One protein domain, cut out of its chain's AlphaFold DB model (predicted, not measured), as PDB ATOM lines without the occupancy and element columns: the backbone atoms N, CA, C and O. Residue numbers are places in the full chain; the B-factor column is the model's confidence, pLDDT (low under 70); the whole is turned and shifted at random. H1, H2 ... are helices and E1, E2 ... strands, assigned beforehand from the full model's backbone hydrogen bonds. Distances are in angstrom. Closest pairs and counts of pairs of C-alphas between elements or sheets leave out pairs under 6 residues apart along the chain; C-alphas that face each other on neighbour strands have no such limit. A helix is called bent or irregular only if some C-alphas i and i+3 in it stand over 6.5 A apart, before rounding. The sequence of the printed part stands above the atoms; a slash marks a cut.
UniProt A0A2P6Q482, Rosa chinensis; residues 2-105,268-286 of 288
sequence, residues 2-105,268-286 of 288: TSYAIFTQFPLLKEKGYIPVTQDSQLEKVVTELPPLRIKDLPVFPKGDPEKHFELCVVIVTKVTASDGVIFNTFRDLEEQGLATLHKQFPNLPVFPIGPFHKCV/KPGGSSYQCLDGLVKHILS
ATOM      1  N   THR A   2     102.207  83.768 166.157       83.12
ATOM      2  CA  THR A   2     101.198  84.572 165.445       83.12
ATOM      3  C   THR A   2     100.069  85.062 166.353       83.12
ATOM      4  O   THR A   2      99.780  86.255 166.384       83.12
ATOM      5  N   SER A   3      99.497  84.186 167.180       85.81
ATOM      6  CA  SER A   3      98.468  84.579 168.153       85.81
ATOM      7  C   SER A   3      98.983  85.610 169.164       85.81
ATOM      8  O   SER A   3      98.285  86.566 169.486       85.81
ATOM      9  N   TYR A   4     100.236  85.466 169.617       88.88
ATOM     10  CA  TYR A   4     100.877  86.428 170.517       88.88
ATOM     11  C   TYR A   4     101.078  87.792 169.850       88.88
ATOM     12  O   TYR A   4     100.729  88.807 170.447       88.88
ATOM     13  N   ALA A   5     101.535  87.827 168.594       88.50
ATOM     14  CA  ALA A   5     101.636  89.072 167.835       88.50
ATOM     15  C   ALA A   5     100.279  89.799 167.755       88.50
ATOM     16  O   ALA A   5     100.228  91.014 167.889       88.50
ATOM     17  N   ILE A   6      99.160  89.081 167.651       89.94
ATOM     18  CA  ILE A   6      97.827  89.703 167.669       89.94
ATOM     19  C   ILE A   6      97.477  90.245 169.058       89.94
ATOM     20  O   ILE A   6      96.985  91.368 169.153       89.94
ATOM     21  N   PHE A   7      97.780  89.518 170.140       89.50
ATOM     22  CA  PHE A   7      97.574  90.024 171.505       89.50
ATOM     23  C   PHE A   7      98.334  91.332 171.763       89.50
ATOM     24  O   PHE A   7      97.805  92.230 172.414       89.50
ATOM     25  N   THR A   8      99.527  91.505 171.185       90.19
ATOM     26  CA  THR A   8     100.292  92.764 171.298       90.19
ATOM     27  C   THR A   8      99.633  93.958 170.592       90.19
ATOM     28  O   THR A   8      99.995  95.101 170.866       90.19
ATOM     29  N   GLN A   9      98.650  93.709 169.719       90.38
ATOM     30  CA  GLN A   9      97.873  94.727 169.008       90.38
ATOM     31  C   GLN A   9      96.528  95.025 169.686       90.38
ATOM     32  O   GLN A   9      95.808  95.911 169.235       90.38
ATOM     33  N   PHE A  10      96.171  94.344 170.783       90.44
ATOM     34  CA  PHE A  10      94.884  94.547 171.467       90.44
ATOM     35  C   PHE A  10      94.588  96.009 171.831       90.44
ATOM     36  O   PHE A  10      93.455  96.432 171.597       90.44
ATOM     37  N   PRO A  11      95.543  96.812 172.348       90.69
ATOM     38  CA  PRO A  11      95.297  98.233 172.598       90.69
ATOM     39  C   PRO A  11      94.832  98.991 171.347       90.69
ATOM     40  O   PRO A  11      93.829  99.699 171.402       90.69
ATOM     41  N   LEU A  12      95.488  98.761 170.204       91.75
ATOM     42  CA  LEU A  12      95.120  99.350 168.914       91.75
ATOM     43  C   LEU A  12      93.753  98.846 168.427       91.75
ATOM     44  O   LEU A  12      92.948  99.619 167.914       91.75
ATOM     45  N   LEU A  13      93.470  97.551 168.597       92.44
ATOM     46  CA  LEU A  13      92.183  96.965 168.218       92.44
ATOM     47  C   LEU A  13      91.025  97.549 169.040       92.44
ATOM     48  O   LEU A  13      89.942  97.762 168.493       92.44
ATOM     49  N   LYS A  14      91.254  97.836 170.328       91.19
ATOM     50  CA  LYS A  14      90.281  98.506 171.202       91.19
ATOM     51  C   LYS A  14      90.081  99.965 170.794       91.19
ATOM     52  O   LYS A  14      88.944 100.400 170.655       91.19
ATOM     53  N   GLU A  15      91.167 100.694 170.537       93.50
ATOM     54  CA  GLU A  15      91.124 102.081 170.050       93.50
ATOM     55  C   GLU A  15      90.313 102.207 168.750       93.50
ATOM     56  O   GLU A  15      89.492 103.112 168.610       93.50
ATOM     57  N   LYS A  16      90.486 101.259 167.823       93.69
ATOM     58  CA  LYS A  16      89.765 101.219 166.540       93.69
ATOM     59  C   LYS A  16      88.350 100.645 166.623       93.69
ATOM     60  O   LYS A  16      87.665 100.580 165.605       93.69
ATOM     61  N   GLY A  17      87.901 100.238 167.810       91.00
ATOM     62  CA  GLY A  17      86.555  99.713 168.027       91.00
ATOM     63  C   GLY A  17      86.310  98.327 167.425       91.00
ATOM     64  O   GLY A  17      85.159  97.959 167.212       91.00
ATOM     65  N   TYR A  18      87.365  97.551 167.152       91.62
ATOM     66  CA  TYR A  18      87.230  96.150 166.735       91.62
ATOM     67  C   TYR A  18      86.855  95.235 167.906       91.62
ATOM     68  O   TYR A  18      86.216  94.204 167.701       91.62
ATOM     69  N   ILE A  19      87.254  95.609 169.128       89.00
ATOM     70  CA  ILE A  19      86.921  94.907 170.372       89.00
ATOM     71  C   ILE A  19      86.454  95.905 171.455       89.00
ATOM     72  O   ILE A  19      87.082  96.955 171.607       89.00
ATOM     73  N   PRO A  20      85.399  95.591 172.236       87.25
ATOM     74  CA  PRO A  20      84.531  94.421 172.097       87.25
ATOM     75  C   PRO A  20      83.646  94.509 170.845       87.25
ATOM     76  O   PRO A  20      83.296  95.594 170.383       87.25
ATOM     77  N   VAL A  21      83.267  93.353 170.301       84.94
ATOM     78  CA  VAL A  21      82.329  93.299 169.175       84.94
ATOM     79  C   VAL A  21      80.946  93.700 169.679       84.94
ATOM     80  O   VAL A  21      80.420  93.085 170.601       84.94
ATOM     81  N   THR A  22      80.363  94.739 169.083       82.00
ATOM     82  CA  THR A  22      79.066  95.290 169.516       82.00
ATOM     83  C   THR A  22      77.900  94.878 168.620       82.00
ATOM     84  O   THR A  22      76.749  94.982 169.038       82.00
ATOM     85  N   GLN A  23      78.174  94.440 167.386       83.94
ATOM     86  CA  GLN A  23      77.159  94.082 166.393       83.94
ATOM     87  C   GLN A  23      77.640  92.930 165.504       83.94
ATOM     88  O   GLN A  23      78.721  93.011 164.917       83.94
ATOM     89  N   ASP A  24      76.793  91.918 165.310       85.06
ATOM     90  CA  ASP A  24      77.110  90.742 164.483       85.06
ATOM     91  C   ASP A  24      77.395  91.097 163.016       85.06
ATOM     92  O   ASP A  24      78.218  90.461 162.362       85.06
ATOM     93  N   SER A  25      76.796  92.178 162.504       89.00
ATOM     94  CA  SER A  25      77.035  92.694 161.145       89.00
ATOM     95  C   SER A  25      78.496  93.088 160.880       89.00
ATOM     96  O   SER A  25      78.895  93.287 159.732       89.00
ATOM     97  N   GLN A  26      79.304  93.235 161.932       88.88
ATOM     98  CA  GLN A  26      80.716  93.582 161.833       88.88
ATOM     99  C   GLN A  26      81.624  92.352 161.756       88.88
ATOM    100  O   GLN A  26      82.756  92.486 161.304       88.88
ATOM    101  N   LEU A  27      81.147  91.164 162.137       90.88
ATOM    102  CA  LEU A  27      81.963  89.955 162.288       90.88
ATOM    103  C   LEU A  27      82.751  89.581 161.025       90.88
ATOM    104  O   LEU A  27      83.891  89.127 161.127       90.88
ATOM    105  N   GLU A  28      82.175  89.828 159.847       93.44
ATOM    106  CA  GLU A  28      82.799  89.541 158.552       93.44
ATOM    107  C   GLU A  28      83.758  90.631 158.052       93.44
ATOM    108  O   GLU A  28      84.464  90.433 157.062       93.44
ATOM    109  N   LYS A  29      83.811  91.794 158.714       94.69
ATOM    110  CA  LYS A  29      84.693  92.890 158.303       94.69
ATOM    111  C   LYS A  29      86.147  92.504 158.545       94.69
ATOM    112  O   LYS A  29      86.503  92.030 159.622       94.69
ATOM    113  N   VAL A  30      86.987  92.745 157.542       96.00
ATOM    114  CA  VAL A  30      88.439  92.566 157.642       96.00
ATOM    115  C   VAL A  30      89.020  93.594 158.615       96.00
ATOM    116  O   VAL A  30      88.641  94.766 158.601       96.00
ATOM    117  N   VAL A  31      89.952  93.147 159.453       95.31
ATOM    118  CA  VAL A  31      90.763  93.996 160.325       95.31
ATOM    119  C   VAL A  31      91.925  94.524 159.492       95.31
ATOM    120  O   VAL A  31      92.833  93.776 159.130       95.31
ATOM    121  N   THR A  32      91.877  95.808 159.145       93.94
ATOM    122  CA  THR A  32      92.774  96.429 158.152       93.94
ATOM    123  C   THR A  32      94.249  96.324 158.540       93.94
ATOM    124  O   THR A  32      95.122  96.239 157.682       93.94
ATOM    125  N   GLU A  33      94.531  96.320 159.838       91.38
ATOM    126  CA  GLU A  33      95.868  96.274 160.427       91.38
ATOM    127  C   GLU A  33      96.418  94.847 160.489       91.38
ATOM    128  O   GLU A  33      97.624  94.663 160.627       91.38
ATOM    129  N   LEU A  34      95.540  93.842 160.394       90.94
ATOM    130  CA  LEU A  34      95.863  92.426 160.546       90.94
ATOM    131  C   LEU A  34      95.240  91.564 159.430       90.94
ATOM    132  O   LEU A  34      94.580  90.566 159.731       90.94
ATOM    133  N   PRO A  35      95.420  91.887 158.136       90.50
ATOM    134  CA  PRO A  35      94.908  91.034 157.072       90.50
ATOM    135  C   PRO A  35      95.588  89.650 157.123       90.50
ATOM    136  O   PRO A  35      96.784  89.569 157.404       90.50
ATOM    137  N   PRO A  36      94.871  88.544 156.840       93.31
ATOM    138  CA  PRO A  36      93.492  88.466 156.358       93.31
ATOM    139  C   PRO A  36      92.452  88.239 157.477       93.31
ATOM    140  O   PRO A  36      91.388  87.683 157.204       93.31
ATOM    141  N   LEU A  37      92.751  88.590 158.733       94.62
ATOM    142  CA  LEU A  37      91.820  88.377 159.843       94.62
ATOM    143  C   LEU A  37      90.567  89.239 159.682       94.62
ATOM    144  O   LEU A  37      90.637  90.414 159.315       94.62
ATOM    145  N   ARG A  38      89.417  88.659 160.010       95.06
ATOM    146  CA  ARG A  38      88.157  89.368 160.226       95.06
ATOM    147  C   ARG A  38      87.930  89.574 161.717       95.06
ATOM    148  O   ARG A  38      88.581  88.936 162.542       95.06
ATOM    149  N   ILE A  39      86.974  90.425 162.071       94.00
ATOM    150  CA  ILE A  39      86.630  90.686 163.476       94.00
ATOM    151  C   ILE A  39      86.283  89.385 164.217       94.00
ATOM    152  O   ILE A  39      86.751  89.184 165.336       94.00
ATOM    153  N   LYS A  40      85.556  88.456 163.577       91.56
ATOM    154  CA  LYS A  40      85.231  87.148 164.176       91.56
ATOM    155  C   LYS A  40      86.424  86.219 164.397       91.56
ATOM    156  O   LYS A  40      86.288  85.234 165.112       91.56
ATOM    157  N   ASP A  41      87.571  86.511 163.784       93.50
ATOM    158  CA  ASP A  41      88.784  85.708 163.938       93.50
ATOM    159  C   ASP A  41      89.651  86.166 165.111       93.50
ATOM    160  O   ASP A  41      90.617  85.486 165.459       93.50
ATOM    161  N   LEU A  42      89.354  87.331 165.697       91.88
ATOM    162  CA  LEU A  42      90.142  87.870 166.795       91.88
ATOM    163  C   LEU A  42      90.030  86.953 168.023       91.88
ATOM    164  O   LEU A  42      88.947  86.441 168.309       91.88
ATOM    165  N   PRO A  43      91.125  86.756 168.786       88.00
ATOM    166  CA  PRO A  43      91.170  85.806 169.894       88.00
ATOM    167  C   PRO A  43      90.483  86.373 171.150       88.00
ATOM    168  O   PRO A  43      91.107  86.626 172.185       88.00
ATOM    169  N   VAL A  44      89.174  86.598 171.051       82.56
ATOM    170  CA  VAL A  44      88.292  87.002 172.147       82.56
ATOM    171  C   VAL A  44      87.606  85.771 172.735       82.56
ATOM    172  O   VAL A  44      87.235  84.843 172.012       82.56
ATOM    173  N   PHE A  45      87.449  85.722 174.060       73.62
ATOM    174  CA  PHE A  45      86.683  84.639 174.671       73.62
ATOM    175  C   PHE A  45      85.184  84.869 174.451       73.62
ATOM    176  O   PHE A  45      84.685  85.945 174.776       73.62
ATOM    177  N   PRO A  46      84.441  83.860 173.960       66.12
ATOM    178  CA  PRO A  46      83.011  84.003 173.687       66.12
ATOM    179  C   PRO A  46      82.165  84.133 174.963       66.12
ATOM    180  O   PRO A  46      81.010  84.543 174.902       66.12
ATOM    181  N   LYS A  47      82.715  83.759 176.125       71.75
ATOM    182  CA  LYS A  47      82.066  83.876 177.434       71.75
ATOM    183  C   LYS A  47      83.000  84.606 178.390       71.75
ATOM    184  O   LYS A  47      84.154  84.209 178.525       71.75
ATOM    185  N   GLY A  48      82.478  85.605 179.091       76.56
ATOM    186  CA  GLY A  48      83.217  86.353 180.103       76.56
ATOM    187  C   GLY A  48      83.079  87.859 179.932       76.56
ATOM    188  O   GLY A  48      82.353  88.338 179.068       76.56
ATOM    189  N   ASP A  49      83.774  88.581 180.800       84.44
ATOM    190  CA  ASP A  49      83.850  90.038 180.800       84.44
ATOM    191  C   ASP A  49      84.938  90.493 179.801       84.44
ATOM    192  O   ASP A  49      86.117  90.168 180.012       84.44
ATOM    193  N   PRO A  50      84.578  91.193 178.704       82.94
ATOM    194  CA  PRO A  50      85.535  91.633 177.690       82.94
ATOM    195  C   PRO A  50      86.632  92.546 178.246       82.94
ATOM    196  O   PRO A  50      87.782  92.449 177.813       82.94
ATOM    197  N   GLU A  51      86.307  93.385 179.231       85.88
ATOM    198  CA  GLU A  51      87.262  94.272 179.894       85.88
ATOM    199  C   GLU A  51      88.307  93.466 180.666       85.88
ATOM    200  O   GLU A  51      89.502  93.704 180.495       85.88
ATOM    201  N   LYS A  52      87.894  92.443 181.423       87.12
ATOM    202  CA  LYS A  52      88.840  91.562 182.134       87.12
ATOM    203  C   LYS A  52      89.726  90.767 181.186       87.12
ATOM    204  O   LYS A  52      90.902  90.557 181.479       87.12
ATOM    205  N   HIS A  53      89.185  90.313 180.053       83.81
ATOM    206  CA  HIS A  53      89.993  89.648 179.025       83.81
ATOM    207  C   HIS A  53      91.049  90.594 178.454       83.81
ATOM    208  O   HIS A  53      92.219  90.230 178.330       83.81
ATOM    209  N   PHE A  54      90.649  91.829 178.149       86.88
ATOM    210  CA  PHE A  54      91.561  92.858 177.672       86.88
ATOM    211  C   PHE A  54      92.660  93.168 178.698       86.88
ATOM    212  O   PHE A  54      93.838  93.156 178.344       86.88
ATOM    213  N   GLU A  55      92.301  93.379 179.966       89.06
ATOM    214  CA  GLU A  55      93.255  93.608 181.058       89.06
ATOM    215  C   GLU A  55      94.251  92.452 181.193       89.06
ATOM    216  O   GLU A  55      95.461  92.679 181.250       89.06
ATOM    217  N   LEU A  56      93.766  91.207 181.161       88.38
ATOM    218  CA  LEU A  56      94.619  90.022 181.193       88.38
ATOM    219  C   LEU A  56      95.597  89.994 180.009       88.38
ATOM    220  O   LEU A  56      96.784  89.732 180.205       88.38
ATOM    221  N   CYS A  57      95.131  90.299 178.795       87.31
ATOM    222  CA  CYS A  57      95.987  90.355 177.609       87.31
ATOM    223  C   CYS A  57      97.079  91.423 177.750       87.31
ATOM    224  O   CYS A  57      98.244  91.146 177.465       87.31
ATOM    225  N   VAL A  58      96.733  92.617 178.242       88.69
ATOM    226  CA  VAL A  58      97.700  93.700 178.489       88.69
ATOM    227  C   VAL A  58      98.742  93.281 179.529       88.69
ATOM    228  O   VAL A  58      99.937  93.503 179.321       88.69
ATOM    229  N   VAL A  59      98.318  92.631 180.619       91.94
ATOM    230  CA  VAL A  59      99.226  92.115 181.653       91.94
ATOM    231  C   VAL A  59     100.177  91.066 181.076       91.94
ATOM    232  O   VAL A  59     101.385  91.171 181.286       91.94
ATOM    233  N   ILE A  60      99.664  90.091 180.318       89.94
ATOM    234  CA  ILE A  60     100.483  89.046 179.685       89.94
ATOM    235  C   ILE A  60     101.502  89.672 178.735       89.94
ATOM    236  O   ILE A  60     102.688  89.370 178.841       89.94
ATOM    237  N   VAL A  61     101.070  90.568 177.843       91.12
ATOM    238  CA  VAL A  61     101.971  91.235 176.892       91.12
ATOM    239  C   VAL A  61     103.066  91.988 177.637       91.12
ATOM    240  O   VAL A  61     104.234  91.750 177.357       91.12
ATOM    241  N   THR A  62     102.708  92.803 178.633       91.12
ATOM    242  CA  THR A  62     103.666  93.597 179.421       91.12
ATOM    243  C   THR A  62     104.683  92.720 180.150       91.12
ATOM    244  O   THR A  62     105.865  93.042 180.203       91.12
ATOM    245  N   LYS A  63     104.240  91.599 180.732       92.50
ATOM    246  CA  LYS A  63     105.137  90.681 181.443       92.50
ATOM    247  C   LYS A  63     106.064  89.931 180.494       92.50
ATOM    248  O   LYS A  63     107.233  89.760 180.818       92.50
ATOM    249  N   VAL A  64     105.564  89.517 179.332       90.75
ATOM    250  CA  VAL A  64     106.374  88.832 178.319       90.75
ATOM    251  C   VAL A  64     107.395  89.791 177.697       90.75
ATOM    252  O   VAL A  64     108.544  89.408 177.514       90.75
ATOM    253  N   THR A  65     107.036  91.048 177.432       90.31
ATOM    254  CA  THR A  65     107.965  92.027 176.837       90.31
ATOM    255  C   THR A  65     109.007  92.558 177.817       90.31
ATOM    256  O   THR A  65     110.030  93.071 177.379       90.31
ATOM    257  N   ALA A  66     108.763  92.426 179.122       91.75
ATOM    258  CA  ALA A  66     109.727  92.734 180.176       91.75
ATOM    259  C   ALA A  66     110.631  91.544 180.551       91.75
ATOM    260  O   ALA A  66     111.455  91.683 181.451       91.75
ATOM    261  N   SER A  67     110.446  90.376 179.927       93.44
ATOM    262  CA  SER A  67     111.324  89.222 180.140       93.44
ATOM    263  C   SER A  67     112.659  89.400 179.418       93.44
ATOM    264  O   SER A  67     112.737  90.129 178.430       93.44
ATOM    265  N   ASP A  68     113.698  88.699 179.875       94.38
ATOM    266  CA  ASP A  68     115.010  88.757 179.227       94.38
ATOM    267  C   ASP A  68     115.018  88.100 177.836       94.38
ATOM    268  O   ASP A  68     115.850  88.428 176.998       94.38
ATOM    269  N   GLY A  69     114.049  87.226 177.550       94.44
ATOM    270  CA  GLY A  69     113.850  86.641 176.231       94.44
ATOM    271  C   GLY A  69     112.629  85.726 176.164       94.44
ATOM    272  O   GLY A  69     112.184  85.168 177.167       94.44
ATOM    273  N   VAL A  70     112.087  85.542 174.957       95.06
ATOM    274  CA  VAL A  70     110.870  84.750 174.727       95.06
ATOM    275  C   VAL A  70     111.154  83.562 173.829       95.06
ATOM    276  O   VAL A  70     111.617  83.700 172.698       95.06
ATOM    277  N   ILE A  71     110.802  82.379 174.319       95.50
ATOM    278  CA  ILE A  71     110.893  81.127 173.577       95.50
ATOM    279  C   ILE A  71     109.550  80.844 172.906       95.50
ATOM    280  O   ILE A  71     108.512  80.800 173.567       95.50
ATOM    281  N   PHE A  72     109.572  80.574 171.603       94.94
ATOM    282  CA  PHE A  72     108.397  80.090 170.887       94.94
ATOM    283  C   PHE A  72     108.627  78.688 170.339       94.94
ATOM    284  O   PHE A  72     109.599  78.420 169.632       94.94
ATOM    285  N   ASN A  73     107.657  77.813 170.599       95.38
ATOM    286  CA  ASN A  73     107.531  76.531 169.922       95.38
ATOM    287  C   ASN A  73     107.100  76.771 168.466       95.38
ATOM    288  O   ASN A  73     105.916  76.707 168.159       95.38
ATOM    289  N   THR A  74     108.024  77.171 167.598       95.44
ATOM    290  CA  THR A  74     107.809  77.396 166.163       95.44
ATOM    291  C   THR A  74     109.149  77.500 165.431       95.44
ATOM    292  O   THR A  74     110.190  77.518 166.084       95.44
ATOM    293  N   PHE A  75     109.124  77.626 164.107       95.38
ATOM    294  CA  PHE A  75     110.290  77.852 163.255       95.38
ATOM    295  C   PHE A  75     110.085  79.068 162.343       95.38
ATOM    296  O   PHE A  75     108.956  79.505 162.098       95.38
ATOM    297  N   ARG A  76     111.192  79.631 161.845       94.75
ATOM    298  CA  ARG A  76     111.205  80.919 161.133       94.75
ATOM    299  C   ARG A  76     110.338  80.919 159.873       94.75
ATOM    300  O   ARG A  76     109.532  81.828 159.712       94.75
ATOM    301  N   ASP A  77     110.460  79.901 159.023       95.00
ATOM    302  CA  ASP A  77     109.712  79.809 157.762       95.00
ATOM    303  C   ASP A  77     108.185  79.757 157.927       95.00
ATOM    304  O   ASP A  77     107.468  80.100 156.989       95.00
ATOM    305  N   LEU A  78     107.676  79.319 159.085       95.56
ATOM    306  CA  LEU A  78     106.234  79.263 159.353       95.56
ATOM    307  C   LEU A  78     105.665  80.630 159.755       95.56
ATOM    308  O   LEU A  78     104.549  80.981 159.382       95.56
ATOM    309  N   GLU A  79     106.429  81.391 160.536       92.19
ATOM    310  CA  GLU A  79     105.944  82.552 161.291       92.19
ATOM    311  C   GLU A  79     106.672  83.856 160.909       92.19
ATOM    312  O   GLU A  79     106.653  84.819 161.675       92.19
ATOM    313  N   GLU A  80     107.316  83.905 159.739       90.06
ATOM    314  CA  GLU A  80     108.160  85.022 159.283       90.06
ATOM    315  C   GLU A  80     107.503  86.397 159.487       90.06
ATOM    316  O   GLU A  80     108.108  87.303 160.062       90.06
ATOM    317  N   GLN A  81     106.233  86.538 159.093       86.44
ATOM    318  CA  GLN A  81     105.499  87.801 159.223       86.44
ATOM    319  C   GLN A  81     105.294  88.219 160.680       86.44
ATOM    320  O   GLN A  81     105.506  89.378 161.029       86.44
ATOM    321  N   GLY A  82     104.889  87.297 161.554       88.75
ATOM    322  CA  GLY A  82     104.669  87.653 162.952       88.75
ATOM    323  C   GLY A  82     105.985  87.851 163.719       88.75
ATOM    324  O   GLY A  82     106.018  88.680 164.626       88.75
ATOM    325  N   LEU A  83     107.082  87.194 163.311       91.00
ATOM    326  CA  LEU A  83     108.430  87.483 163.819       91.00
ATOM    327  C   LEU A  83     108.850  88.908 163.453       91.00
ATOM    328  O   LEU A  83     109.329  89.645 164.312       91.00
ATOM    329  N   ALA A  84     108.624  89.321 162.201       89.50
ATOM    330  CA  ALA A  84     108.914  90.680 161.751       89.50
ATOM    331  C   ALA A  84     108.087  91.727 162.518       89.50
ATOM    332  O   ALA A  84     108.628  92.750 162.942       89.50
ATOM    333  N   THR A  85     106.800  91.457 162.755       88.12
ATOM    334  CA  THR A  85     105.923  92.327 163.556       88.12
ATOM    335  C   THR A  85     106.422  92.467 164.992       88.12
ATOM    336  O   THR A  85     106.552  93.591 165.481       88.12
ATOM    337  N   LEU A  86     106.763  91.357 165.656       89.62
ATOM    338  CA  LEU A  86     107.293  91.390 167.021       89.62
ATOM    339  C   LEU A  86     108.629  92.123 167.100       89.62
ATOM    340  O   LEU A  86     108.798  92.956 167.982       89.62
ATOM    341  N   HIS A  87     109.546  91.872 166.165       90.56
ATOM    342  CA  HIS A  87     110.838  92.555 166.135       90.56
ATOM    343  C   HIS A  87     110.685  94.065 165.911       90.56
ATOM    344  O   HIS A  87     111.365  94.860 166.552       90.56
ATOM    345  N   LYS A  88     109.750  94.482 165.049       90.56
ATOM    346  CA  LYS A  88     109.440  95.902 164.837       90.56
ATOM    347  C   LYS A  88     108.877  96.562 166.098       90.56
ATOM    348  O   LYS A  88     109.191  97.718 166.368       90.56
ATOM    349  N   GLN A  89     108.019  95.859 166.835       88.69
ATOM    350  CA  GLN A  89     107.358  96.401 168.021       88.69
ATOM    351  C   GLN A  89     108.261  96.380 169.262       88.69
ATOM    352  O   GLN A  89     108.210  97.300 170.075       88.69
ATOM    353  N   PHE A  90     109.102  95.355 169.390       91.69
ATOM    354  CA  PHE A  90     109.977  95.115 170.535       91.69
ATOM    355  C   PHE A  90     111.405  94.801 170.053       91.69
ATOM    356  O   PHE A  90     111.866  93.666 170.180       91.69
ATOM    357  N   PRO A  91     112.137  95.791 169.506       92.19
ATOM    358  CA  PRO A  91     113.448  95.562 168.884       92.19
ATOM    359  C   PRO A  91     114.510  95.039 169.857       92.19
ATOM    360  O   PRO A  91     115.457  94.381 169.436       92.19
ATOM    361  N   ASN A  92     114.333  95.307 171.152       92.19
ATOM    362  CA  ASN A  92     115.262  94.901 172.204       92.19
ATOM    363  C   ASN A  92     114.901  93.562 172.857       92.19
ATOM    364  O   ASN A  92     115.650  93.123 173.718       92.19
ATOM    365  N   LEU A  93     113.771  92.939 172.502       93.31
ATOM    366  CA  LEU A  93     113.340  91.669 173.084       93.31
ATOM    367  C   LEU A  93     113.968  90.506 172.303       93.31
ATOM    368  O   LEU A  93     113.630  90.319 171.130       93.31
ATOM    369  N   PRO A  94     114.843  89.690 172.914       95.19
ATOM    370  CA  PRO A  94     115.336  88.475 172.283       95.19
ATOM    371  C   PRO A  94     114.191  87.477 172.077       95.19
ATOM    372  O   PRO A  94     113.468  87.129 173.011       95.19
ATOM    373  N   VAL A  95     114.013  87.008 170.841       95.31
ATOM    374  CA  VAL A  95     112.967  86.043 170.475       95.31
ATOM    375  C   VAL A  95     113.605  84.798 169.868       95.31
ATOM    376  O   VAL A  95     114.329  84.880 168.876       95.31
ATOM    377  N   PHE A  96     113.292  83.635 170.438       95.75
ATOM    378  CA  PHE A  96     113.900  82.348 170.104       95.75
ATOM    379  C   PHE A  96     112.842  81.357 169.581       95.75
ATOM    380  O   PHE A  96     112.237  80.615 170.363       95.75
ATOM    381  N   PRO A  97     112.572  81.324 168.260       95.62
ATOM    382  CA  PRO A  97     111.759  80.281 167.642       95.62
ATOM    383  C   PRO A  97     112.582  78.987 167.526       95.62
ATOM    384  O   PRO A  97     113.368  78.824 166.594       95.62
ATOM    385  N   ILE A  98     112.430  78.090 168.501       95.38
ATOM    386  CA  ILE A  98     113.246  76.868 168.648       95.38
ATOM    387  C   ILE A  98     112.432  75.571 168.517       95.38
ATOM    388  O   ILE A  98     112.886  74.497 168.902       95.38
ATOM    389  N   GLY A  99     111.203  75.661 168.008       93.31
ATOM    390  CA  GLY A  99     110.341  74.507 167.757       93.31
ATOM    391  C   GLY A  99     110.348  74.065 166.292       93.31
ATOM    392  O   GLY A  99     111.156  74.562 165.500       93.31
ATOM    393  N   PRO A 100     109.409  73.169 165.912       92.56
ATOM    394  CA  PRO A 100     108.499  72.370 166.757       92.56
ATOM    395  C   PRO A 100     109.105  71.392 167.808       92.56
ATOM    396  O   PRO A 100     109.715  70.371 167.498       92.56
ATOM    397  N   PHE A 101     108.793  71.602 169.088       91.06
ATOM    398  CA  PHE A 101     109.280  70.805 170.225       91.06
ATOM    399  C   PHE A 101     108.920  69.327 170.186       91.06
ATOM    400  O   PHE A 101     109.661  68.508 170.721       91.06
ATOM    401  N   HIS A 102     107.813  68.954 169.545       87.44
ATOM    402  CA  HIS A 102     107.410  67.553 169.487       87.44
ATOM    403  C   HIS A 102     108.387  66.675 168.687       87.44
ATOM    404  O   HIS A 102     108.317  65.461 168.856       87.44
ATOM    405  N   LYS A 103     109.281  67.277 167.881       83.19
ATOM    406  CA  LYS A 103     110.414  66.616 167.205       83.19
ATOM    407  C   LYS A 103     111.695  66.563 168.042       83.19
ATOM    408  O   LYS A 103     112.623  65.851 167.684       83.19
ATOM    409  N   CYS A 104     111.766  67.336 169.126       73.00
ATOM    410  CA  CYS A 104     112.951  67.450 169.982       73.00
ATOM    411  C   CYS A 104     112.923  66.482 171.172       73.00
ATOM    412  O   CYS A 104     113.949  66.264 171.811       73.00
ATOM    413  N   VAL A 105     111.751  65.939 171.503       66.00
ATOM    414  CA  VAL A 105     111.579  65.017 172.627       66.00
ATOM    415  C   VAL A 105     111.633  63.581 172.093       66.00
ATOM    416  O   VAL A 105     110.841  63.268 171.201       66.00
ATOM    417  N   LYS A 268     117.965  70.814 161.353       91.06
ATOM    418  CA  LYS A 268     119.258  70.229 161.005       91.06
ATOM    419  C   LYS A 268     120.371  71.198 161.426       91.06
ATOM    420  O   LYS A 268     120.113  72.400 161.509       91.06
ATOM    421  N   PRO A 269     121.603  70.718 161.674       91.94
ATOM    422  CA  PRO A 269     122.738  71.601 161.925       91.94
ATOM    423  C   PRO A 269     122.822  72.714 160.869       91.94
ATOM    424  O   PRO A 269     122.821  72.438 159.669       91.94
ATOM    425  N   GLY A 270     122.838  73.970 161.322       90.12
ATOM    426  CA  GLY A 270     122.800  75.161 160.458       90.12
ATOM    427  C   GLY A 270     121.401  75.672 160.079       90.12
ATOM    428  O   GLY A 270     121.297  76.741 159.482       90.12
ATOM    429  N   GLY A 271     120.332  74.959 160.440       94.31
ATOM    430  CA  GLY A 271     118.945  75.391 160.276       94.31
ATOM    431  C   GLY A 271     118.535  76.492 161.259       94.31
ATOM    432  O   GLY A 271     119.187  76.720 162.280       94.31
ATOM    433  N   SER A 272     117.429  77.185 160.967       94.62
ATOM    434  CA  SER A 272     117.019  78.367 161.735       94.62
ATOM    435  C   SER A 272     116.713  78.078 163.206       94.62
ATOM    436  O   SER A 272     117.113  78.860 164.064       94.62
ATOM    437  N   SER A 273     116.008  76.984 163.509       94.75
ATOM    438  CA  SER A 273     115.655  76.614 164.885       94.75
ATOM    439  C   SER A 273     116.892  76.141 165.647       94.75
ATOM    440  O   SER A 273     117.074  76.526 166.799       94.75
ATOM    441  N   TYR A 274     117.790  75.400 164.981       93.69
ATOM    442  CA  TYR A 274     119.090  75.002 165.536       93.69
ATOM    443  C   TYR A 274     119.921  76.231 165.939       93.69
ATOM    444  O   TYR A 274     120.369  76.351 167.076       93.69
ATOM    445  N   GLN A 275     120.057  77.206 165.037       95.25
ATOM    446  CA  GLN A 275     120.786  78.448 165.307       95.25
ATOM    447  C   GLN A 275     120.125  79.300 166.399       95.25
ATOM    448  O   GLN A 275     120.822  79.941 167.187       95.25
ATOM    449  N   CYS A 276     118.790  79.324 166.461       95.44
ATOM    450  CA  CYS A 276     118.077  80.022 167.530       95.44
ATOM    451  C   CYS A 276     118.302  79.353 168.891       95.44
ATOM    452  O   CYS A 276     118.379  80.062 169.891       95.44
ATOM    453  N   LEU A 277     118.457  78.026 168.937       95.25
ATOM    454  CA  LEU A 277     118.800  77.305 170.161       95.25
ATOM    455  C   LEU A 277     120.227  77.635 170.616       95.25
ATOM    456  O   LEU A 277     120.421  77.969 171.780       95.25
ATOM    457  N   ASP A 278     121.202  77.646 169.702       94.62
ATOM    458  CA  ASP A 278     122.568  78.101 170.012       94.62
ATOM    459  C   ASP A 278     122.575  79.544 170.545       94.62
ATOM    460  O   ASP A 278     123.290  79.872 171.494       94.62
ATOM    461  N   GLY A 279     121.771  80.421 169.934       96.06
ATOM    462  CA  GLY A 279     121.584  81.801 170.379       96.06
ATOM    463  C   GLY A 279     120.972  81.891 171.777       96.06
ATOM    464  O   GLY A 279     121.449  82.674 172.595       96.06
ATOM    465  N   LEU A 280     119.968  81.060 172.068       96.44
ATOM    466  CA  LEU A 280     119.350  80.965 173.389       96.44
ATOM    467  C   LEU A 280     120.362  80.511 174.447       96.44
ATOM    468  O   LEU A 280     120.445  81.131 175.501       96.44
ATOM    469  N   VAL A 281     121.161  79.476 174.165       96.31
ATOM    470  CA  VAL A 281     122.193  78.987 175.096       96.31
ATOM    471  C   VAL A 281     123.202  80.091 175.408       96.31
ATOM    472  O   VAL A 281     123.471  80.361 176.574       96.31
ATOM    473  N   LYS A 282     123.710  80.791 174.387       96.50
ATOM    474  CA  LYS A 282     124.631  81.926 174.579       96.50
ATOM    475  C   LYS A 282     124.009  83.056 175.392       96.50
ATOM    476  O   LYS A 282     124.696  83.669 176.198       96.50
ATOM    477  N   HIS A 283     122.730  83.337 175.165       96.00
ATOM    478  CA  HIS A 283     122.007  84.364 175.897       96.00
ATOM    479  C   HIS A 283     121.838  83.990 177.376       96.00
ATOM    480  O   HIS A 283     122.143  84.805 178.236       96.00
ATOM    481  N   ILE A 284     121.462  82.743 177.681       96.00
ATOM    482  CA  ILE A 284     121.369  82.250 179.064       96.00
ATOM    483  C   ILE A 284     122.731  82.327 179.767       96.00
ATOM    484  O   ILE A 284     122.820  82.836 180.879       96.00
ATOM    485  N   LEU A 285     123.801  81.892 179.099       96.31
ATOM    486  CA  LEU A 285     125.160  81.947 179.647       96.31
ATOM    487  C   LEU A 285     125.689  83.378 179.836       96.31
ATOM    488  O   LEU A 285     126.711  83.556 180.482       96.31
ATOM    489  N   SER A 286     125.032  84.399 179.276       95.06
ATOM    490  CA  SER A 286     125.431  85.801 179.471       95.06
ATOM    491  C   SER A 286     124.932  86.418 180.782       95.06
ATOM    492  O   SER A 286     125.328  87.536 181.105       95.06
TER     493      SER A 286
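Overview. This is residues 2 to 105 and 268 to 286 of the 288 residues of a protein of Rosa chinensis (UniProt A0A2P6Q482). The model is an elongated row: H5 packs on E2 at one end, a small parallel sheet of E1 and E2 comes next, H1 sits near the middle between H3 and H4, and H2 with the long loop of residues 16 to 49 makes the other end. H3, the longest helix, runs along the long axis. The printed part has 123 residues with five named helices and two named strands, in the order H1 H2 H3 E1 H4 E2 H5; the class is mostly helix. It is only just loose, close to compact, with a radius of gyration of the C-alphas of 16.7 A and spans of 51 by 28 by 26 A.

Along the chain. H1 is residues 2 to 7, beginning at C-alpha 2 (101.198, 84.572, 165.445), and H2 is residues 10 to 15. H3, residues 50 to 65, is 22.4 A long. E1 is residues 70 to 72, H4 residues 76 to 89 with 17.4 A, and E2 residues 95 to 97. H5, residues 272 to 286, is 21.0 A long and ends at C-alpha 286 (125.431, 85.801, 179.471). H4 is irregular: C-alphas 78 and 81 are 8.6 A apart.

Arrangement. H1 touches H4 at a shallow tilt of 25 degrees, the closest C-alphas being Thr 2 and Gly 82, 5.3 A. H2 touches residues 54 to 58 of H3, closest at the C-alphas of Phe 10 and Phe 54, 7.2 A. E1, H4 and E2 form a strand-helix-strand unit, two parallel strands with a helix between, its crossover right-handed; N 72 and O 96 are 2.9 A apart, within hydrogen-bond range. The closest C-alphas of E2 and H5 are Phe 96 and Cys 276, 5.4 A. Every O i to N i+4 pair is within range in H1, H2, H3 and H5, and 8 of 10 in H4.

Size, cuts and confidence. The C-alphas farthest apart, Ser 25 and Leu 285, are 52.7 A apart. Residues 106 to 267 are not printed, and the cut spans 14.9 A from C-alpha 105 to C-alpha 268. The link H2 to H3 is long; residues 46 and 105 have pLDDT under 70.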